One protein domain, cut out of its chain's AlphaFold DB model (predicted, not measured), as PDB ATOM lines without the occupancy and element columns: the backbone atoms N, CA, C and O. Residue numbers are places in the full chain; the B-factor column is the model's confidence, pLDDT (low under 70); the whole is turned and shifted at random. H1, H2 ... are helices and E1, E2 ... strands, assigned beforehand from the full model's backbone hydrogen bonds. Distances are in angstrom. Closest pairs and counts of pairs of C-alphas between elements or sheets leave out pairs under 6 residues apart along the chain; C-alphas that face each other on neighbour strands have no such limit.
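AT A GLANCE: This is residues 6 to 116 of the 120 residues of an uncharacterized protein of Larkinella rosea (UniProt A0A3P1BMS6). Two four-stranded sheets lie face to face as a sandwich, and the helix H1 stands at one end, where the chain passes from the first sheet to the second. Each sheet is a meander, each strand the antiparallel neighbour of the one before: E1 E2 E3 E4, then, after H1, E5 E6 E7 E8. The printed part has 111 residues with one named helix and eight named strands, mostly strand; it is compact, with a radius of gyration of the C-alphas of 14.1 A and spans of 42 by 33 by 21 A.

IN THESE COORDINATES: E1, residues 6 to 14, begins with C-alpha 6 at (14.801, -38.646, 42.879) and is 24.3 A long. E2, residues 21 to 32, 27.8 A, bends by 90 degrees at residue 29. E3 holds residues 37 to 44, 22.2 A, and E4 residues 47 to 51. H1, residues 53 to 66, is 19.6 A long. E5, residues 70 to 72, E6, residues 85 to 91, and E7, residues 97 to 103, follow. E8, residues 110 to 115, ends with C-alpha 115 at (0.795, -34.765, 41.218).

HOW THE PARTS SIT: Both sheets are twisted, and strands that follow each other within a sheet form hairpins. Within hydrogen-bond range are N 8 and O 26 of E1 and E2, 2.8 A, N 27 and O 41 of E2 and E3, 2.8 A, and N 42 and O 49 of E3 and E4, 2.9 A. In the second sheet these are N 71 and O 90 of E5 and E6, 2.8 A, N 89 and O 99 of E6 and E7, 2.9 A, and N 100 and O 112 of E7 and E8, 2.8 A. The parts of the sheets that face each other are 9.7 A centre to centre. H1 stands up from the first sheet at 46 degrees. On the second it makes two layers, helix on one face of a sheet, at a height of 9.5 A; the closest C-alphas of H1 and E5, Ala 63 and Tyr 71, are 5.5 A apart. Every O i to N i+4 pair of H1 is within hydrogen-bond range.

THE WHOLE: The two C-alphas farthest apart, of Glu 17 and Glu 35, are 43.4 A apart. The printed part has no cut. The link E5 to E6, residues 73 to 84, is long. No printed residue is under 70 in pLDDT.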
ATOM      1  N   THR A   6      14.655 -38.779  44.330       95.94
ATOM      2  CA  THR A   6      14.801 -38.646  42.879       95.94
ATOM      3  C   THR A   6      14.429 -37.234  42.468       95.94
ATOM      4  O   THR A   6      13.397 -36.718  42.883       95.94
ATOM      5  N   VAL A   7      15.263 -36.601  41.647       97.06
ATOM      6  CA  VAL A   7      14.942 -35.293  41.072       97.06
ATOM      7  C   VAL A   7      13.801 -35.475  40.075       97.06
ATOM      8  O   VAL A   7      13.977 -36.146  39.061       97.06
ATOM      9  N   ILE A   8      12.635 -34.903  40.380       96.56
ATOM     10  CA  ILE A   8      11.509 -34.821  39.442       96.56
ATOM     11  C   ILE A   8      11.828 -33.736  38.421       96.56
ATOM     12  O   ILE A   8      11.736 -33.959  37.217       96.56
ATOM     13  N   GLU A   9      12.224 -32.560  38.910       97.06
ATOM     14  CA  GLU A   9      12.552 -31.428  38.060       97.06
ATOM     15  C   GLU A   9      13.412 -30.396  38.795       97.06
ATOM     16  O   GLU A   9      13.226 -30.142  39.985       97.06
ATOM     17  N   GLU A  10      14.306 -29.741  38.058       97.19
ATOM     18  CA  GLU A  10      15.019 -28.548  38.504       97.19
ATOM     19  C   GLU A  10      14.863 -27.448  37.463       97.19
ATOM     20  O   GLU A  10      15.003 -27.676  36.259       97.19
ATOM     21  N   TRP A  11      14.561 -26.239  37.921       97.62
ATOM     22  CA  TRP A  11      14.392 -25.096  37.038       97.62
ATOM     23  C   TRP A  11      14.701 -23.788  37.756       97.62
ATOM     24  O   TRP A  11      14.771 -23.711  38.982       97.62
ATOM     25  N   ALA A  12      14.930 -22.743  36.968       95.62
ATOM     26  CA  ALA A  12      15.261 -21.428  37.483       95.62
ATOM     27  C   ALA A  12      14.554 -20.339  36.681       95.62
ATOM     28  O   ALA A  12      14.495 -20.407  35.452       95.62
ATOM     29  N   VAL A  13      14.073 -19.312  37.374       95.62
ATOM     30  CA  VAL A  13      13.563 -18.084  36.758       95.62
ATOM     31  C   VAL A  13      14.609 -17.005  36.942       95.62
ATOM     32  O   VAL A  13      14.965 -16.663  38.070       95.62
ATOM     33  N   LYS A  14      15.138 -16.500  35.831       94.25
ATOM     34  CA  LYS A  14      16.148 -15.444  35.848       94.25
ATOM     35  C   LYS A  14      15.480 -14.087  36.040       94.25
ATOM     36  O   LYS A  14      14.433 -13.823  35.452       94.25
ATOM     37  N   ASP A  15      16.100 -13.235  36.840       92.31
ATOM     38  CA  ASP A  15      15.810 -11.812  36.858       92.31
ATOM     39  C   ASP A  15      16.818 -11.082  35.959       92.31
ATOM     40  O   ASP A  15      18.032 -11.227  36.102       92.31
ATOM     41  N   LEU A  16      16.319 -10.356  34.964       91.19
ATOM     42  CA  LEU A  16      17.115  -9.558  34.040       91.19
ATOM     43  C   LEU A  16      17.547  -8.216  34.640       91.19
ATOM     44  O   LEU A  16      18.505  -7.641  34.134       91.19
ATOM     45  N   GLU A  17      16.888  -7.748  35.704       87.50
ATOM     46  CA  GLU A  17      17.201  -6.460  36.340       87.50
ATOM     47  C   GLU A  17      18.550  -6.498  37.077       87.50
ATOM     48  O   GLU A  17      19.355  -5.577  36.961       87.50
ATOM     49  N   ASP A  18      18.827  -7.581  37.811       88.06
ATOM     50  CA  ASP A  18      20.051  -7.746  38.611       88.06
ATOM     51  C   ASP A  18      20.870  -8.999  38.247       88.06
ATOM     52  O   ASP A  18      21.917  -9.271  38.837       88.06
ATOM     53  N   GLY A  19      20.415  -9.774  37.259       87.50
ATOM     54  CA  GLY A  19      21.068 -11.004  36.817       87.50
ATOM     55  C   GLY A  19      20.915 -12.187  37.778       87.50
ATOM     56  O   GLY A  19      21.481 -13.252  37.502       87.50
ATOM     57  N   SER A  20      20.170 -12.032  38.877       90.19
ATOM     58  CA  SER A  20      19.902 -13.094  39.844       90.19
ATOM     59  C   SER A  20      18.965 -14.163  39.269       90.19
ATOM     60  O   SER A  20      18.448 -14.065  38.154       90.19
ATOM     61  N   SER A  21      18.776 -15.261  40.003       93.31
ATOM     62  CA  SER A  21      17.813 -16.290  39.608       93.31
ATOM     63  C   SER A  21      17.180 -16.954  40.822       93.31
ATOM     64  O   SER A  21      17.870 -17.277  41.790       93.31
ATOM     65  N   LEU A  22      15.874 -17.191  40.741       95.56
ATOM     66  CA  LEU A  22      15.128 -17.992  41.702       95.56
ATOM     67  C   LEU A  22      15.134 -19.440  41.220       95.56
ATOM     68  O   LEU A  22      14.560 -19.745  40.177       95.56
ATOM     69  N   LYS A  23      15.828 -20.312  41.954       97.00
ATOM     70  CA  LYS A  23      15.981 -21.733  41.617       97.00
ATOM     71  C   LYS A  23      15.041 -22.582  42.457       97.00
ATOM     72  O   LYS A  23      15.005 -22.419  43.677       97.00
ATOM     73  N   ILE A  24      14.355 -23.503  41.793       98.00
ATOM     74  CA  ILE A  24      13.466 -24.489  42.393       98.00
ATOM     75  C   ILE A  24      13.994 -25.879  42.053       98.00
ATOM     76  O   ILE A  24      14.280 -26.171  40.890       98.00
ATOM     77  N   ALA A  25      14.082 -26.733  43.066       98.12
ATOM     78  CA  ALA A  25      14.304 -28.160  42.896       98.12
ATOM     79  C   ALA A  25      13.126 -28.928  43.496       98.12
ATOM     80  O   ALA A  25      12.721 -28.668  44.629       98.12
ATOM     81  N   VAL A  26      12.575 -29.862  42.730       97.88
ATOM     82  CA  VAL A  26      11.451 -30.705  43.137       97.88
ATOM     83  C   VAL A  26      11.921 -32.146  43.157       97.88
ATOM     84  O   VAL A  26      12.387 -32.685  42.152       97.88
ATOM     85  N   LEU A  27      11.816 -32.766  44.326       97.38
ATOM     86  CA  LEU A  27      12.297 -34.110  44.598       97.38
ATOM     87  C   LEU A  27      11.119 -35.018  44.946       97.38
ATOM     88  O   LEU A  27      10.295 -34.680  45.793       97.38
ATOM     89  N   GLY A  28      11.071 -36.194  44.336       97.00
ATOM     90  CA  GLY A  28      10.249 -37.305  44.792       97.00
ATOM     91  C   GLY A  28      11.001 -38.072  45.872       97.00
ATOM     92  O   GLY A  28      12.174 -38.403  45.691       97.00
ATOM     93  N   CYS A  29      10.342 -38.346  46.990       95.75
ATOM     94  CA  CYS A  29      10.891 -39.111  48.104       95.75
ATOM     95  C   CYS A  29      10.058 -40.378  48.295       95.75
ATOM     96  O   CYS A  29       8.829 -40.299  48.341       95.75
ATOM     97  N   THR A  30      10.701 -41.537  48.446       93.88
ATOM     98  CA  THR A  30       9.986 -42.788  48.763       93.88
ATOM     99  C   THR A  30       9.519 -42.840  50.215       93.88
ATOM    100  O   THR A  30       8.530 -43.502  50.508       93.88
ATOM    101  N   GLU A  31      10.217 -42.140  51.116       93.06
ATOM    102  CA  GLU A  31       9.868 -42.022  52.534       93.06
ATOM    103  C   GLU A  31       9.987 -40.544  52.965       93.06
ATOM    104  O   GLU A  31      11.079 -39.967  52.957       93.06
ATOM    105  N   LEU A  32       8.869 -39.900  53.313       92.12
ATOM    106  CA  LEU A  32       8.806 -38.489  53.702       92.12
ATOM    107  C   LEU A  32       7.829 -38.270  54.867       92.12
ATOM    108  O   LEU A  32       6.748 -38.858  54.916       92.12
ATOM    109  N   GLY A  33       8.212 -37.389  55.794       88.25
ATOM    110  CA  GLY A  33       7.393 -37.022  56.950       88.25
ATOM    111  C   GLY A  33       7.273 -38.117  58.013       88.25
ATOM    112  O   GLY A  33       7.995 -39.113  57.996       88.25
ATOM    113  N   ASN A  34       6.350 -37.920  58.957       85.56
ATOM    114  CA  ASN A  34       6.206 -38.781  60.139       85.56
ATOM    115  C   ASN A  34       5.724 -40.201  59.820       85.56
ATOM    116  O   ASN A  34       6.010 -41.122  60.578       85.56
ATOM    117  N   GLU A  35       4.981 -40.374  58.728       90.00
ATOM    118  CA  GLU A  35       4.473 -41.686  58.320       90.00
ATOM    119  C   GLU A  35       5.470 -42.469  57.458       90.00
ATOM    120  O   GLU A  35       5.193 -43.611  57.101       90.00
ATOM    121  N   SER A  36       6.617 -41.872  57.098       91.12
ATOM    122  CA  SER A  36       7.600 -42.463  56.179       91.12
ATOM    123  C   SER A  36       6.972 -42.976  54.876       91.12
ATOM    124  O   SER A  36       7.339 -44.033  54.366       91.12
ATOM    125  N   ARG A  37       6.007 -42.230  54.329       93.38
ATOM    126  CA  ARG A  37       5.295 -42.574  53.089       93.38
ATOM    127  C   ARG A  37       5.838 -41.781  51.899       93.38
ATOM    128  O   ARG A  37       6.484 -40.754  52.115       93.38
ATOM    129  N   PRO A  38       5.580 -42.221  50.654       95.50
ATOM    130  CA  PRO A  38       5.971 -41.459  49.477       95.50
ATOM    131  C   PRO A  38       5.426 -40.029  49.510       95.50
ATOM    132  O   PRO A  38       4.301 -39.802  49.948       95.50
ATOM    133  N   GLY A  39       6.210 -39.070  49.025       96.19
ATOM    134  CA  GLY A  39       5.815 -37.664  48.980       96.19
ATOM    135  C   GLY A  39       6.723 -36.821  48.095       96.19
ATOM    136  O   GLY A  39       7.688 -37.324  47.512       96.19
ATOM    137  N   ILE A  40       6.411 -35.530  47.994       97.31
ATOM    138  CA  ILE A  40       7.185 -34.567  47.198       97.31
ATOM    139  C   ILE A  40       7.838 -33.542  48.119       97.31
ATOM    140  O   ILE A  40       7.222 -33.048  49.053       97.31
ATOM    141  N   GLN A  41       9.089 -33.199  47.841       97.25
ATOM    142  CA  GLN A  41       9.841 -32.162  48.532       97.25
ATOM    143  C   GLN A  41      10.198 -31.056  47.537       97.25
ATOM    144  O   GLN A  41      10.850 -31.317  46.529       97.25
ATOM    145  N   VAL A  42       9.794 -29.819  47.820       97.81
ATOM    146  CA  VAL A  42      10.171 -28.640  47.030       97.81
ATOM    147  C   VAL A  42      11.209 -27.848  47.814       97.81
ATOM    148  O   VAL A  42      11.012 -27.533  48.988       97.81
ATOM    149  N   MET A  43      12.320 -27.527  47.162       97.69
ATOM    150  CA  MET A  43      13.445 -26.796  47.735       97.69
ATOM    151  C   MET A  43      13.682 -25.505  46.958       97.69
ATOM    152  O   MET A  43      13.742 -25.513  45.728       97.69
ATOM    153  N   TYR A  44      13.852 -24.398  47.676       96.44
ATOM    154  CA  TYR A  44      14.122 -23.092  47.077       96.44
ATOM    155  C   TYR A  44      14.747 -22.145  48.102       96.44
ATOM    156  O   TYR A  44      14.322 -22.106  49.250       96.44
ATOM    157  N   MET A  45      15.754 -21.354  47.715       92.81
ATOM    158  CA  MET A  45      16.377 -20.336  48.589       92.81
ATOM    159  C   MET A  45      16.751 -20.828  50.012       92.81
ATOM    160  O   MET A  45      16.669 -20.069  50.971       92.81
ATOM    161  N   GLY A  46      17.125 -22.103  50.171       92.94
ATOM    162  CA  GLY A  46      17.408 -22.715  51.481       92.94
ATOM    163  C   GLY A  46      16.173 -23.152  52.287       92.94
ATOM    164  O   GLY A  46      16.329 -23.811  53.310       92.94
ATOM    165  N   ASN A  47      14.963 -22.851  51.816       95.44
ATOM    166  CA  ASN A  47      13.705 -23.356  52.352       95.44
ATOM    167  C   ASN A  47      13.359 -24.716  51.751       95.44
ATOM    168  O   ASN A  47      13.742 -25.045  50.622       95.44
ATOM    169  N   ILE A  48      12.599 -25.491  52.519       95.88
ATOM    170  CA  ILE A  48      12.103 -26.806  52.133       95.88
ATOM    171  C   ILE A  48      10.641 -26.890  52.552       95.88
ATOM    172  O   ILE A  48      10.313 -26.620  53.708       95.88
ATOM    173  N   ILE A  49       9.779 -27.299  51.628       96.62
ATOM    174  CA  ILE A  49       8.411 -27.710  51.929       96.62
ATOM    175  C   ILE A  49       8.236 -29.163  51.519       96.62
ATOM    176  O   ILE A  49       8.629 -29.576  50.427       96.62
ATOM    177  N   ASN A  50       7.679 -29.939  52.436       96.69
ATOM    178  CA  ASN A  50       7.368 -31.335  52.221       96.69
ATOM    179  C   ASN A  50       5.858 -31.450  52.020       96.69
ATOM    180  O   ASN A  50       5.074 -30.869  52.762       96.69
ATOM    181  N   TYR A  51       5.468 -32.161  50.975       96.88
ATOM    182  CA  TYR A  51       4.103 -32.578  50.714       96.88
ATOM    183  C   TYR A  51       4.009 -34.068  51.049       96.88
ATOM    184  O   TYR A  51       4.043 -34.925  50.165       96.88
ATOM    185  N   GLU A  52       3.976 -34.370  52.345       95.50
ATOM    186  CA  GLU A  52       3.705 -35.693  52.911       95.50
ATOM    187  C   GLU A  52       2.218 -35.875  53.270       95.50
ATOM    188  O   GLU A  52       1.535 -34.880  53.535       95.50
ATOM    189  N   PRO A  53       1.714 -37.124  53.365       94.62
ATOM    190  CA  PRO A  53       0.292 -37.396  53.585       94.62
ATOM    191  C   PRO A  53      -0.326 -36.661  54.778       94.62
ATOM    192  O   PRO A  53      -1.274 -35.907  54.596       94.62
ATOM    193  N   LEU A  54       0.253 -36.791  55.978       94.44
ATOM    194  CA  LEU A  54      -0.302 -36.189  57.199       94.44
ATOM    195  C   LEU A  54      -0.385 -34.655  57.131       94.44
ATOM    196  O   LEU A  54      -1.303 -34.039  57.675       94.44
ATOM    197  N   PHE A  55       0.604 -34.016  56.508       95.50
ATOM    198  CA  PHE A  55       0.612 -32.565  56.363       95.50
ATOM    199  C   PHE A  55      -0.387 -32.119  55.296       95.50
ATOM    200  O   PHE A  55      -1.178 -31.207  55.540       95.50
ATOM    201  N   VAL A  56      -0.421 -32.811  54.157       96.31
ATOM    202  CA  VAL A  56      -1.361 -32.535  53.067       96.31
ATOM    203  C   VAL A  56      -2.810 -32.765  53.489       96.31
ATOM    204  O   VAL A  56      -3.653 -31.950  53.140       96.31
ATOM    205  N   GLU A  57      -3.108 -33.782  54.296       95.38
ATOM    206  CA  GLU A  57      -4.447 -34.018  54.853       95.38
ATOM    207  C   GLU A  57      -4.934 -32.804  55.665       95.38
ATOM    208  O   GLU A  57      -6.052 -32.314  55.487       95.38
ATOM    209  N   ARG A  58      -4.062 -32.239  56.513       95.50
ATOM    210  CA  ARG A  58      -4.376 -31.031  57.296       95.50
ATOM    211  C   ARG A  58      -4.601 -29.815  56.405       95.50
ATOM    212  O   ARG A  58      -5.526 -29.044  56.660       95.50
ATOM    213  N   LEU A  59      -3.772 -29.640  55.378       96.19
ATOM    214  CA  LEU A  59      -3.924 -28.558  54.406       96.19
ATOM    215  C   LEU A  59      -5.218 -28.708  53.599       96.19
ATOM    216  O   LEU A  59      -5.945 -27.731  53.443       96.19
ATOM    217  N   ALA A  60      -5.545 -29.918  53.144       95.56
ATOM    218  CA  ALA A  60      -6.776 -30.210  52.421       95.56
ATOM    219  C   ALA A  60      -8.004 -29.905  53.284       95.56
ATOM    220  O   ALA A  60      -8.925 -29.224  52.833       95.56
ATOM    221  N   TYR A  61      -7.989 -30.298  54.561       95.94
ATOM    222  CA  TYR A  61      -9.040 -29.933  55.509       95.94
ATOM    223  C   TYR A  61      -9.191 -28.410  55.665       95.94
ATOM    224  O   TYR A  61     -10.309 -27.888  55.640       95.94
ATOM    225  N   GLN A  62      -8.082 -27.673  55.798       96.81
ATOM    226  CA  GLN A  62      -8.110 -26.209  55.874       96.81
ATOM    227  C   GLN A  62      -8.656 -25.576  54.585       96.81
ATOM    228  O   GLN A  62      -9.486 -24.668  54.663       96.81
ATOM    229  N   ALA A  63      -8.256 -26.087  53.421       96.06
ATOM    230  CA  ALA A  63      -8.729 -25.644  52.114       96.06
ATOM    231  C   ALA A  63     -10.237 -25.866  51.945       96.06
ATOM    232  O   ALA A  63     -10.965 -24.942  51.578       96.06
ATOM    233  N   HIS A  64     -10.727 -27.057  52.304       95.31
ATOM    234  CA  HIS A  64     -12.152 -27.378  52.306       95.31
ATOM    235  C   HIS A  64     -12.938 -26.473  53.251       95.31
ATOM    236  O   HIS A  64     -13.983 -25.949  52.870       95.31
ATOM    237  N   LYS A  65     -12.420 -26.230  54.460       96.56
ATOM    238  CA  LYS A  65     -13.042 -25.314  55.423       96.56
ATOM    239  C   LYS A  65     -13.106 -23.876  54.895       96.56
ATOM    240  O   LYS A  65     -14.072 -23.172  55.177       96.56
ATOM    241  N   ALA A  66     -12.093 -23.443  54.149       95.81
ATOM    242  CA  ALA A  66     -12.050 -22.135  53.503       95.81
ATOM    243  C   ALA A  66     -12.845 -22.074  52.182       95.81
ATOM    244  O   ALA A  66     -13.050 -20.984  51.653       95.81
ATOM    245  N   GLY A  67     -13.303 -23.214  51.653       96.06
ATOM    246  CA  GLY A  67     -14.036 -23.291  50.390       96.06
ATOM    247  C   GLY A  67     -13.191 -22.962  49.156       96.06
ATOM    248  O   GLY A  67     -13.735 -22.460  48.174       96.06
ATOM    249  N   VAL A  68     -11.875 -23.208  49.197       96.62
ATOM    250  CA  VAL A  68     -10.944 -22.889  48.101       96.62
ATOM    251  C   VAL A  68     -10.404 -24.148  47.423       96.62
ATOM    252  O   VAL A  68     -10.137 -25.154  48.076       96.62
ATOM    253  N   SER A  69     -10.220 -24.087  46.101       95.19
ATOM    254  CA  SER A  69      -9.593 -25.158  45.309       95.19
ATOM    255  C   SER A  69      -8.069 -25.044  45.245       95.19
ATOM    256  O   SER A  69      -7.390 -26.011  44.920       95.19
ATOM    257  N   GLU A  70      -7.532 -23.864  45.541       97.25
ATOM    258  CA  GLU A  70      -6.105 -23.614  45.710       97.25
ATOM    259  C   GLU A  70      -5.885 -23.065  47.114       97.25
ATOM    260  O   GLU A  70      -6.468 -22.049  47.493       97.25
ATOM    261  N   TYR A  71      -5.032 -23.733  47.879       97.62
ATOM    262  CA  TYR A  71      -4.673 -23.321  49.222       97.62
ATOM    263  C   TYR A  71      -3.218 -22.875  49.252       97.62
ATOM    264  O   TYR A  71      -2.322 -23.700  49.103       97.62
ATOM    265  N   LEU A  72      -2.982 -21.574  49.423       97.62
ATOM    266  CA  LEU A  72      -1.639 -21.005  49.515       97.62
ATOM    267  C   LEU A  72      -1.015 -21.330  50.877       97.62
ATOM    268  O   LEU A  72      -1.563 -20.979  51.921       97.62
ATOM    269  N   LEU A  73       0.171 -21.932  50.870       97.12
ATOM    270  CA  LEU A  73       0.954 -22.194  52.072       97.12
ATOM    271  C   LEU A  73       1.794 -20.950  52.379       97.12
ATOM    272  O   LEU A  73       2.957 -20.862  51.980       97.12
ATOM    273  N   THR A  74       1.204 -19.970  53.063       94.19
ATOM    274  CA  THR A  74       1.833 -18.662  53.335       94.19
ATOM    275  C   THR A  74       3.175 -18.788  54.048       94.19
ATOM    276  O   THR A  74       4.150 -18.184  53.611       94.19
ATOM    277  N   ASP A  75       3.250 -19.636  55.075       94.25
ATOM    278  CA  ASP A  75       4.459 -19.826  55.893       94.25
ATOM    279  C   ASP A  75       5.579 -20.555  55.138       94.25
ATOM    280  O   ASP A  75       6.746 -20.501  55.522       94.25
ATOM    281  N   TYR A  76       5.224 -21.216  54.037       96.12
ATOM    282  CA  TYR A  76       6.141 -21.920  53.149       96.12
ATOM    283  C   TYR A  76       6.242 -21.240  51.791       96.12
ATOM    284  O   TYR A  76       6.609 -21.887  50.811       96.12
ATOM    285  N   SER A  77       5.909 -19.956  51.709       96.00
ATOM    286  CA  SER A  77       6.011 -19.153  50.499       96.00
ATOM    287  C   SER A  77       6.843 -17.909  50.774       96.00
ATOM    288  O   SER A  77       6.686 -17.239  51.791       96.00
ATOM    289  N   TRP A  78       7.702 -17.547  49.830       95.88
ATOM    290  CA  TRP A  78       8.430 -16.290  49.883       95.88
ATOM    291  C   TRP A  78       7.657 -15.240  49.080       95.88
ATOM    292  O   TRP A  78       7.745 -15.192  47.856       95.88
ATOM    293  N   THR A  79       6.839 -14.445  49.772       94.81
ATOM    294  CA  THR A  79       5.866 -13.503  49.171       94.81
ATOM    295  C   THR A  79       5.996 -12.076  49.709       94.81
ATOM    296  O   THR A  79       5.052 -11.296  49.657       94.81
ATOM    297  N   TYR A  80       7.174 -11.721  50.233       89.62
ATOM    298  CA  TYR A  80       7.419 -10.398  50.819       89.62
ATOM    299  C   TYR A  80       7.336  -9.256  49.789       89.62
ATOM    300  O   TYR A  80       6.957  -8.142  50.140       89.62
ATOM    301  N   TYR A  81       7.673  -9.530  48.525       90.12
ATOM    302  CA  TYR A  81       7.586  -8.568  47.426       90.12
ATOM    303  C   TYR A  81       6.475  -8.970  46.445       90.12
ATOM    304  O   TYR A  81       6.276 -10.149  46.155       90.12
ATOM    305  N   GLU A  82       5.750  -7.987  45.907       87.25
ATOM    306  CA  GLU A  82       4.634  -8.229  44.976       87.25
ATOM    307  C   GLU A  82       5.102  -8.636  43.567       87.25
ATOM    308  O   GLU A  82       4.423  -9.361  42.832       87.25
ATOM    309  N   ASP A  83       6.278  -8.164  43.164       90.62
ATOM    310  CA  ASP A  83       6.873  -8.378  41.848       90.62
ATOM    311  C   ASP A  83       7.904  -9.516  41.820       90.62
ATOM    312  O   ASP A  83       8.270  -9.970  40.736       90.62
ATOM    313  N   GLN A  84       8.308 -10.024  42.987       93.69
ATOM    314  CA  GLN A  84       9.304 -11.078  43.135       93.69
ATOM    315  C   GLN A  84       8.863 -12.066  44.223       93.69
ATOM    316  O   GLN A  84       8.844 -11.723  45.403       93.69
ATOM    317  N   TYR A  85       8.505 -13.293  43.840       96.00
ATOM    318  CA  TYR A  85       7.967 -14.265  44.791       96.00
ATOM    319  C   TYR A  85       8.148 -15.727  44.378       96.00
ATOM    320  O   TYR A  85       8.337 -16.063  43.207       96.00
ATOM    321  N   ILE A  86       8.019 -16.599  45.379       97.31
ATOM    322  CA  ILE A  86       7.862 -18.049  45.252       97.31
ATOM    323  C   ILE A  86       6.653 -18.440  46.101       97.31
ATOM    324  O   ILE A  86       6.696 -18.343  47.326       97.31
ATOM    325  N   LYS A  87       5.574 -18.871  45.455       97.94
ATOM    326  CA  LYS A  87       4.357 -19.357  46.104       97.94
ATOM    327  C   LYS A  87       4.301 -20.870  46.017       97.94
ATOM    328  O   LYS A  87       4.466 -21.436  44.938       97.94
ATOM    329  N   ASN A  88       4.040 -21.497  47.152       98.25
ATOM    330  CA  ASN A  88       3.743 -22.913  47.256       98.25
ATOM    331  C   ASN A  88       2.276 -23.055  47.647       98.25
ATOM    332  O   ASN A  88       1.857 -22.505  48.665       98.25
ATOM    333  N   SER A  89       1.506 -23.777  46.844       98.12
ATOM    334  CA  SER A  89       0.081 -24.004  47.072       98.12
ATOM    335  C   SER A  89      -0.245 -25.495  46.982       98.12
ATOM    336  O   SER A  89       0.384 -26.238  46.229       98.12
ATOM    337  N   LEU A  90      -1.273 -25.926  47.707       98.00
ATOM    338  CA  LEU A  90      -1.926 -27.213  47.496       98.00
ATOM    339  C   LEU A  90      -3.150 -27.007  46.597       98.00
ATOM    340  O   LEU A  90      -4.036 -26.218  46.924       98.00
ATOM    341  N   ILE A  91      -3.209 -27.728  45.482       97.88
ATOM    342  CA  ILE A  91      -4.384 -27.780  44.611       97.88
ATOM    343  C   ILE A  91      -5.254 -28.959  45.029       97.88
ATOM    344  O   ILE A  91      -4.817 -30.113  44.996       97.88
ATOM    345  N   ILE A  92      -6.489 -28.642  45.413       94.88
ATOM    346  CA  ILE A  92      -7.516 -29.598  45.808       94.88
ATOM    347  C   ILE A  92      -8.180 -30.150  44.551       94.88
ATOM    348  O   ILE A  92      -8.746 -29.413  43.743       94.88
ATOM    349  N   GLY A  93      -8.101 -31.464  44.389       90.69
ATOM    350  CA  GLY A  93      -8.597 -32.194  43.234       90.69
ATOM    351  C   GLY A  93      -8.301 -33.683  43.373       90.69
ATOM    352  O   GLY A  93      -7.789 -34.130  44.397       90.69
ATOM    353  N   SER A  94      -8.621 -34.445  42.331       89.50
ATOM    354  CA  SER A  94      -8.329 -35.876  42.240       89.50
ATOM    355  C   SER A  94      -7.579 -36.128  40.925       89.50
ATOM    356  O   SER A  94      -8.235 -36.214  39.883       89.50
ATOM    357  N   PRO A  95      -6.232 -36.187  40.925       92.25
ATOM    358  CA  PRO A  95      -5.337 -36.207  42.088       92.25
ATOM    359  C   PRO A  95      -5.060 -34.819  42.692       92.25
ATOM    360  O   PRO A  95      -5.202 -33.790  42.025       92.25
ATOM    361  N   LEU A  96      -4.611 -34.803  43.952       95.62
ATOM    362  CA  LEU A  96      -4.046 -33.615  44.595       95.62
ATOM    363  C   LEU A  96      -2.730 -33.214  43.930       95.62
ATOM    364  O   LEU A  96      -1.963 -34.075  43.486       95.62
ATOM    365  N   LYS A  97      -2.434 -31.909  43.906       98.06
ATOM    366  CA  LYS A  97      -1.184 -31.407  43.317       98.06
ATOM    367  C   LYS A  97      -0.481 -30.391  44.205       98.06
ATOM    368  O   LYS A  97      -1.110 -29.485  44.745       98.06
ATOM    369  N   ALA A  98       0.840 -30.501  44.288       97.69
ATOM    370  CA  ALA A  98       1.700 -29.424  44.756       97.69
ATOM    371  C   ALA A  98       1.897 -28.419  43.617       97.69
ATOM    372  O   ALA A  98       2.343 -28.792  42.533       97.69
ATOM    373  N   ARG A  99       1.585 -27.148  43.852       98.19
ATOM    374  CA  ARG A  99       1.766 -26.064  42.884       98.19
ATOM    375  C   ARG A  99       2.870 -25.132  43.348       98.19
ATOM    376  O   ARG A  99       2.846 -24.652  44.477       98.19
ATOM    377  N   VAL A 100       3.811 -24.854  42.454       98.06
ATOM    378  CA  VAL A 100       4.896 -23.898  42.656       98.06
ATOM    379  C   VAL A 100       4.766 -22.801  41.611       98.06
ATOM    380  O   VAL A 100       4.870 -23.056  40.412       98.06
ATOM    381  N   GLU A 101       4.538 -21.574  42.064       97.94
ATOM    382  CA  GLU A 101       4.475 -20.392  41.211       97.94
ATOM    383  C   GLU A 101       5.627 -19.449  41.545       97.94
ATOM    384  O   GLU A 101       5.765 -18.989  42.678       97.94
ATOM    385  N   VAL A 102       6.454 -19.145  40.550       97.19
ATOM    386  CA  VAL A 102       7.644 -18.306  40.710       97.19
ATOM    387  C   VAL A 102       7.572 -17.123  39.772       97.19
ATOM    388  O   VAL A 102       7.297 -17.273  38.582       97.19
ATOM    389  N   LYS A 103       7.880 -15.945  40.302       96.06
ATOM    390  CA  LYS A 103       7.965 -14.709  39.535       96.06
ATOM    391  C   LYS A 103       9.200 -13.925  39.960       96.06
ATOM    392  O   LYS A 103       9.484 -13.789  41.147       96.06
ATOM    393  N   THR A 104       9.914 -13.402  38.974       94.94
ATOM    394  CA  THR A 104      10.932 -12.354  39.142       94.94
ATOM    395  C   THR A 104      10.411 -11.039  38.570       94.94
ATOM    396  O   THR A 104       9.439 -11.044  37.811       94.94
ATOM    397  N   ARG A 105      11.061  -9.911  38.876       92.81
ATOM    398  CA  ARG A 105      10.558  -8.575  38.499       92.81
ATOM    399  C   ARG A 105      10.379  -8.421  36.988       92.81
ATOM    400  O   ARG A 105       9.435  -7.797  36.516       92.81
ATOM    401  N   SER A 106      11.269  -9.066  36.243       90.44
ATOM    402  CA  SER A 106      11.347  -9.048  34.782       90.44
ATOM    403  C   SER A 106      10.662 -10.233  34.087       90.44
ATOM    404  O   SER A 106      10.671 -10.302  32.855       90.44
ATOM    405  N   SER A 107      10.058 -11.175  34.824       91.69
ATOM    406  CA  SER A 107       9.412 -12.358  34.238       91.69
ATOM    407  C   SER A 107       7.897 -12.379  34.435       91.69
ATOM    408  O   SER A 107       7.325 -11.784  35.352       91.69
ATOM    409  N   LYS A 108       7.219 -13.109  33.546       93.62
ATOM    410  CA  LYS A 108       5.845 -13.553  33.794       93.62
ATOM    411  C   LYS A 108       5.866 -14.687  34.828       93.62
ATOM    412  O   LYS A 108       6.831 -15.453  34.824       93.62
ATOM    413  N   PRO A 109       4.815 -14.841  35.655       95.81
ATOM    414  CA  PRO A 109       4.720 -15.960  36.585       95.81
ATOM    415  C   PRO A 109       4.878 -17.302  35.864       95.81
ATOM    416  O   PRO A 109       4.170 -17.586  34.895       95.81
ATOM    417  N   VAL A 110       5.815 -18.115  36.339       97.25
ATOM    418  CA  VAL A 110       6.024 -19.492  35.900       97.25
ATOM    419  C   VAL A 110       5.362 -20.399  36.923       97.25
ATOM    420  O   VAL A 110       5.756 -20.415  38.085       97.25
ATOM    421  N   ILE A 111       4.352 -21.143  36.482       97.88
ATOM    422  CA  ILE A 111       3.562 -22.040  37.325       97.88
ATOM    423  C   ILE A 111       3.881 -23.474  36.928       97.88
ATOM    424  O   ILE A 111       3.811 -23.815  35.745       97.88
ATOM    425  N   LYS A 112       4.195 -24.313  37.914       98.00
ATOM    426  CA  LYS A 112       4.325 -25.760  37.742       98.00
ATOM    427  C   LYS A 112       3.533 -26.503  38.799       98.00
ATOM    428  O   LYS A 112       3.494 -26.094  39.955       98.00
ATOM    429  N   GLU A 113       2.905 -27.591  38.382       98.00
ATOM    430  CA  GLU A 113       2.072 -28.436  39.229       98.00
ATOM    431  C   GLU A 113       2.591 -29.871  39.177       98.00
ATOM    432  O   GLU A 113       2.927 -30.375  38.105       98.00
ATOM    433  N   TYR A 114       2.644 -30.519  40.335       97.69
ATOM    434  CA  TYR A 114       3.178 -31.862  40.509       97.69
ATOM    435  C   TYR A 114       2.152 -32.718  41.240       97.69
ATOM    436  O   TYR A 114       1.717 -32.367  42.336       97.69
ATOM    437  N   GLU A 115       1.750 -33.828  40.627       97.44
ATOM    438  CA  GLU A 115       0.795 -34.765  41.218       97.44
ATOM    439  C   GLU A 115       1.397 -35.441  42.448       97.44
ATOM    440  O   GLU A 115       2.537 -35.907  42.418       97.44
ATOM    441  N   LEU A 116       0.639 -35.475  43.544       96.25
ATOM    442  CA  LEU A 116       1.086 -36.129  44.766       96.25
ATOM    443  C   LEU A 116       0.991 -37.657  44.615       96.25
ATOM    444  O   LEU A 116       0.006 -38.155  44.075       96.25
TER     445      LEU A 116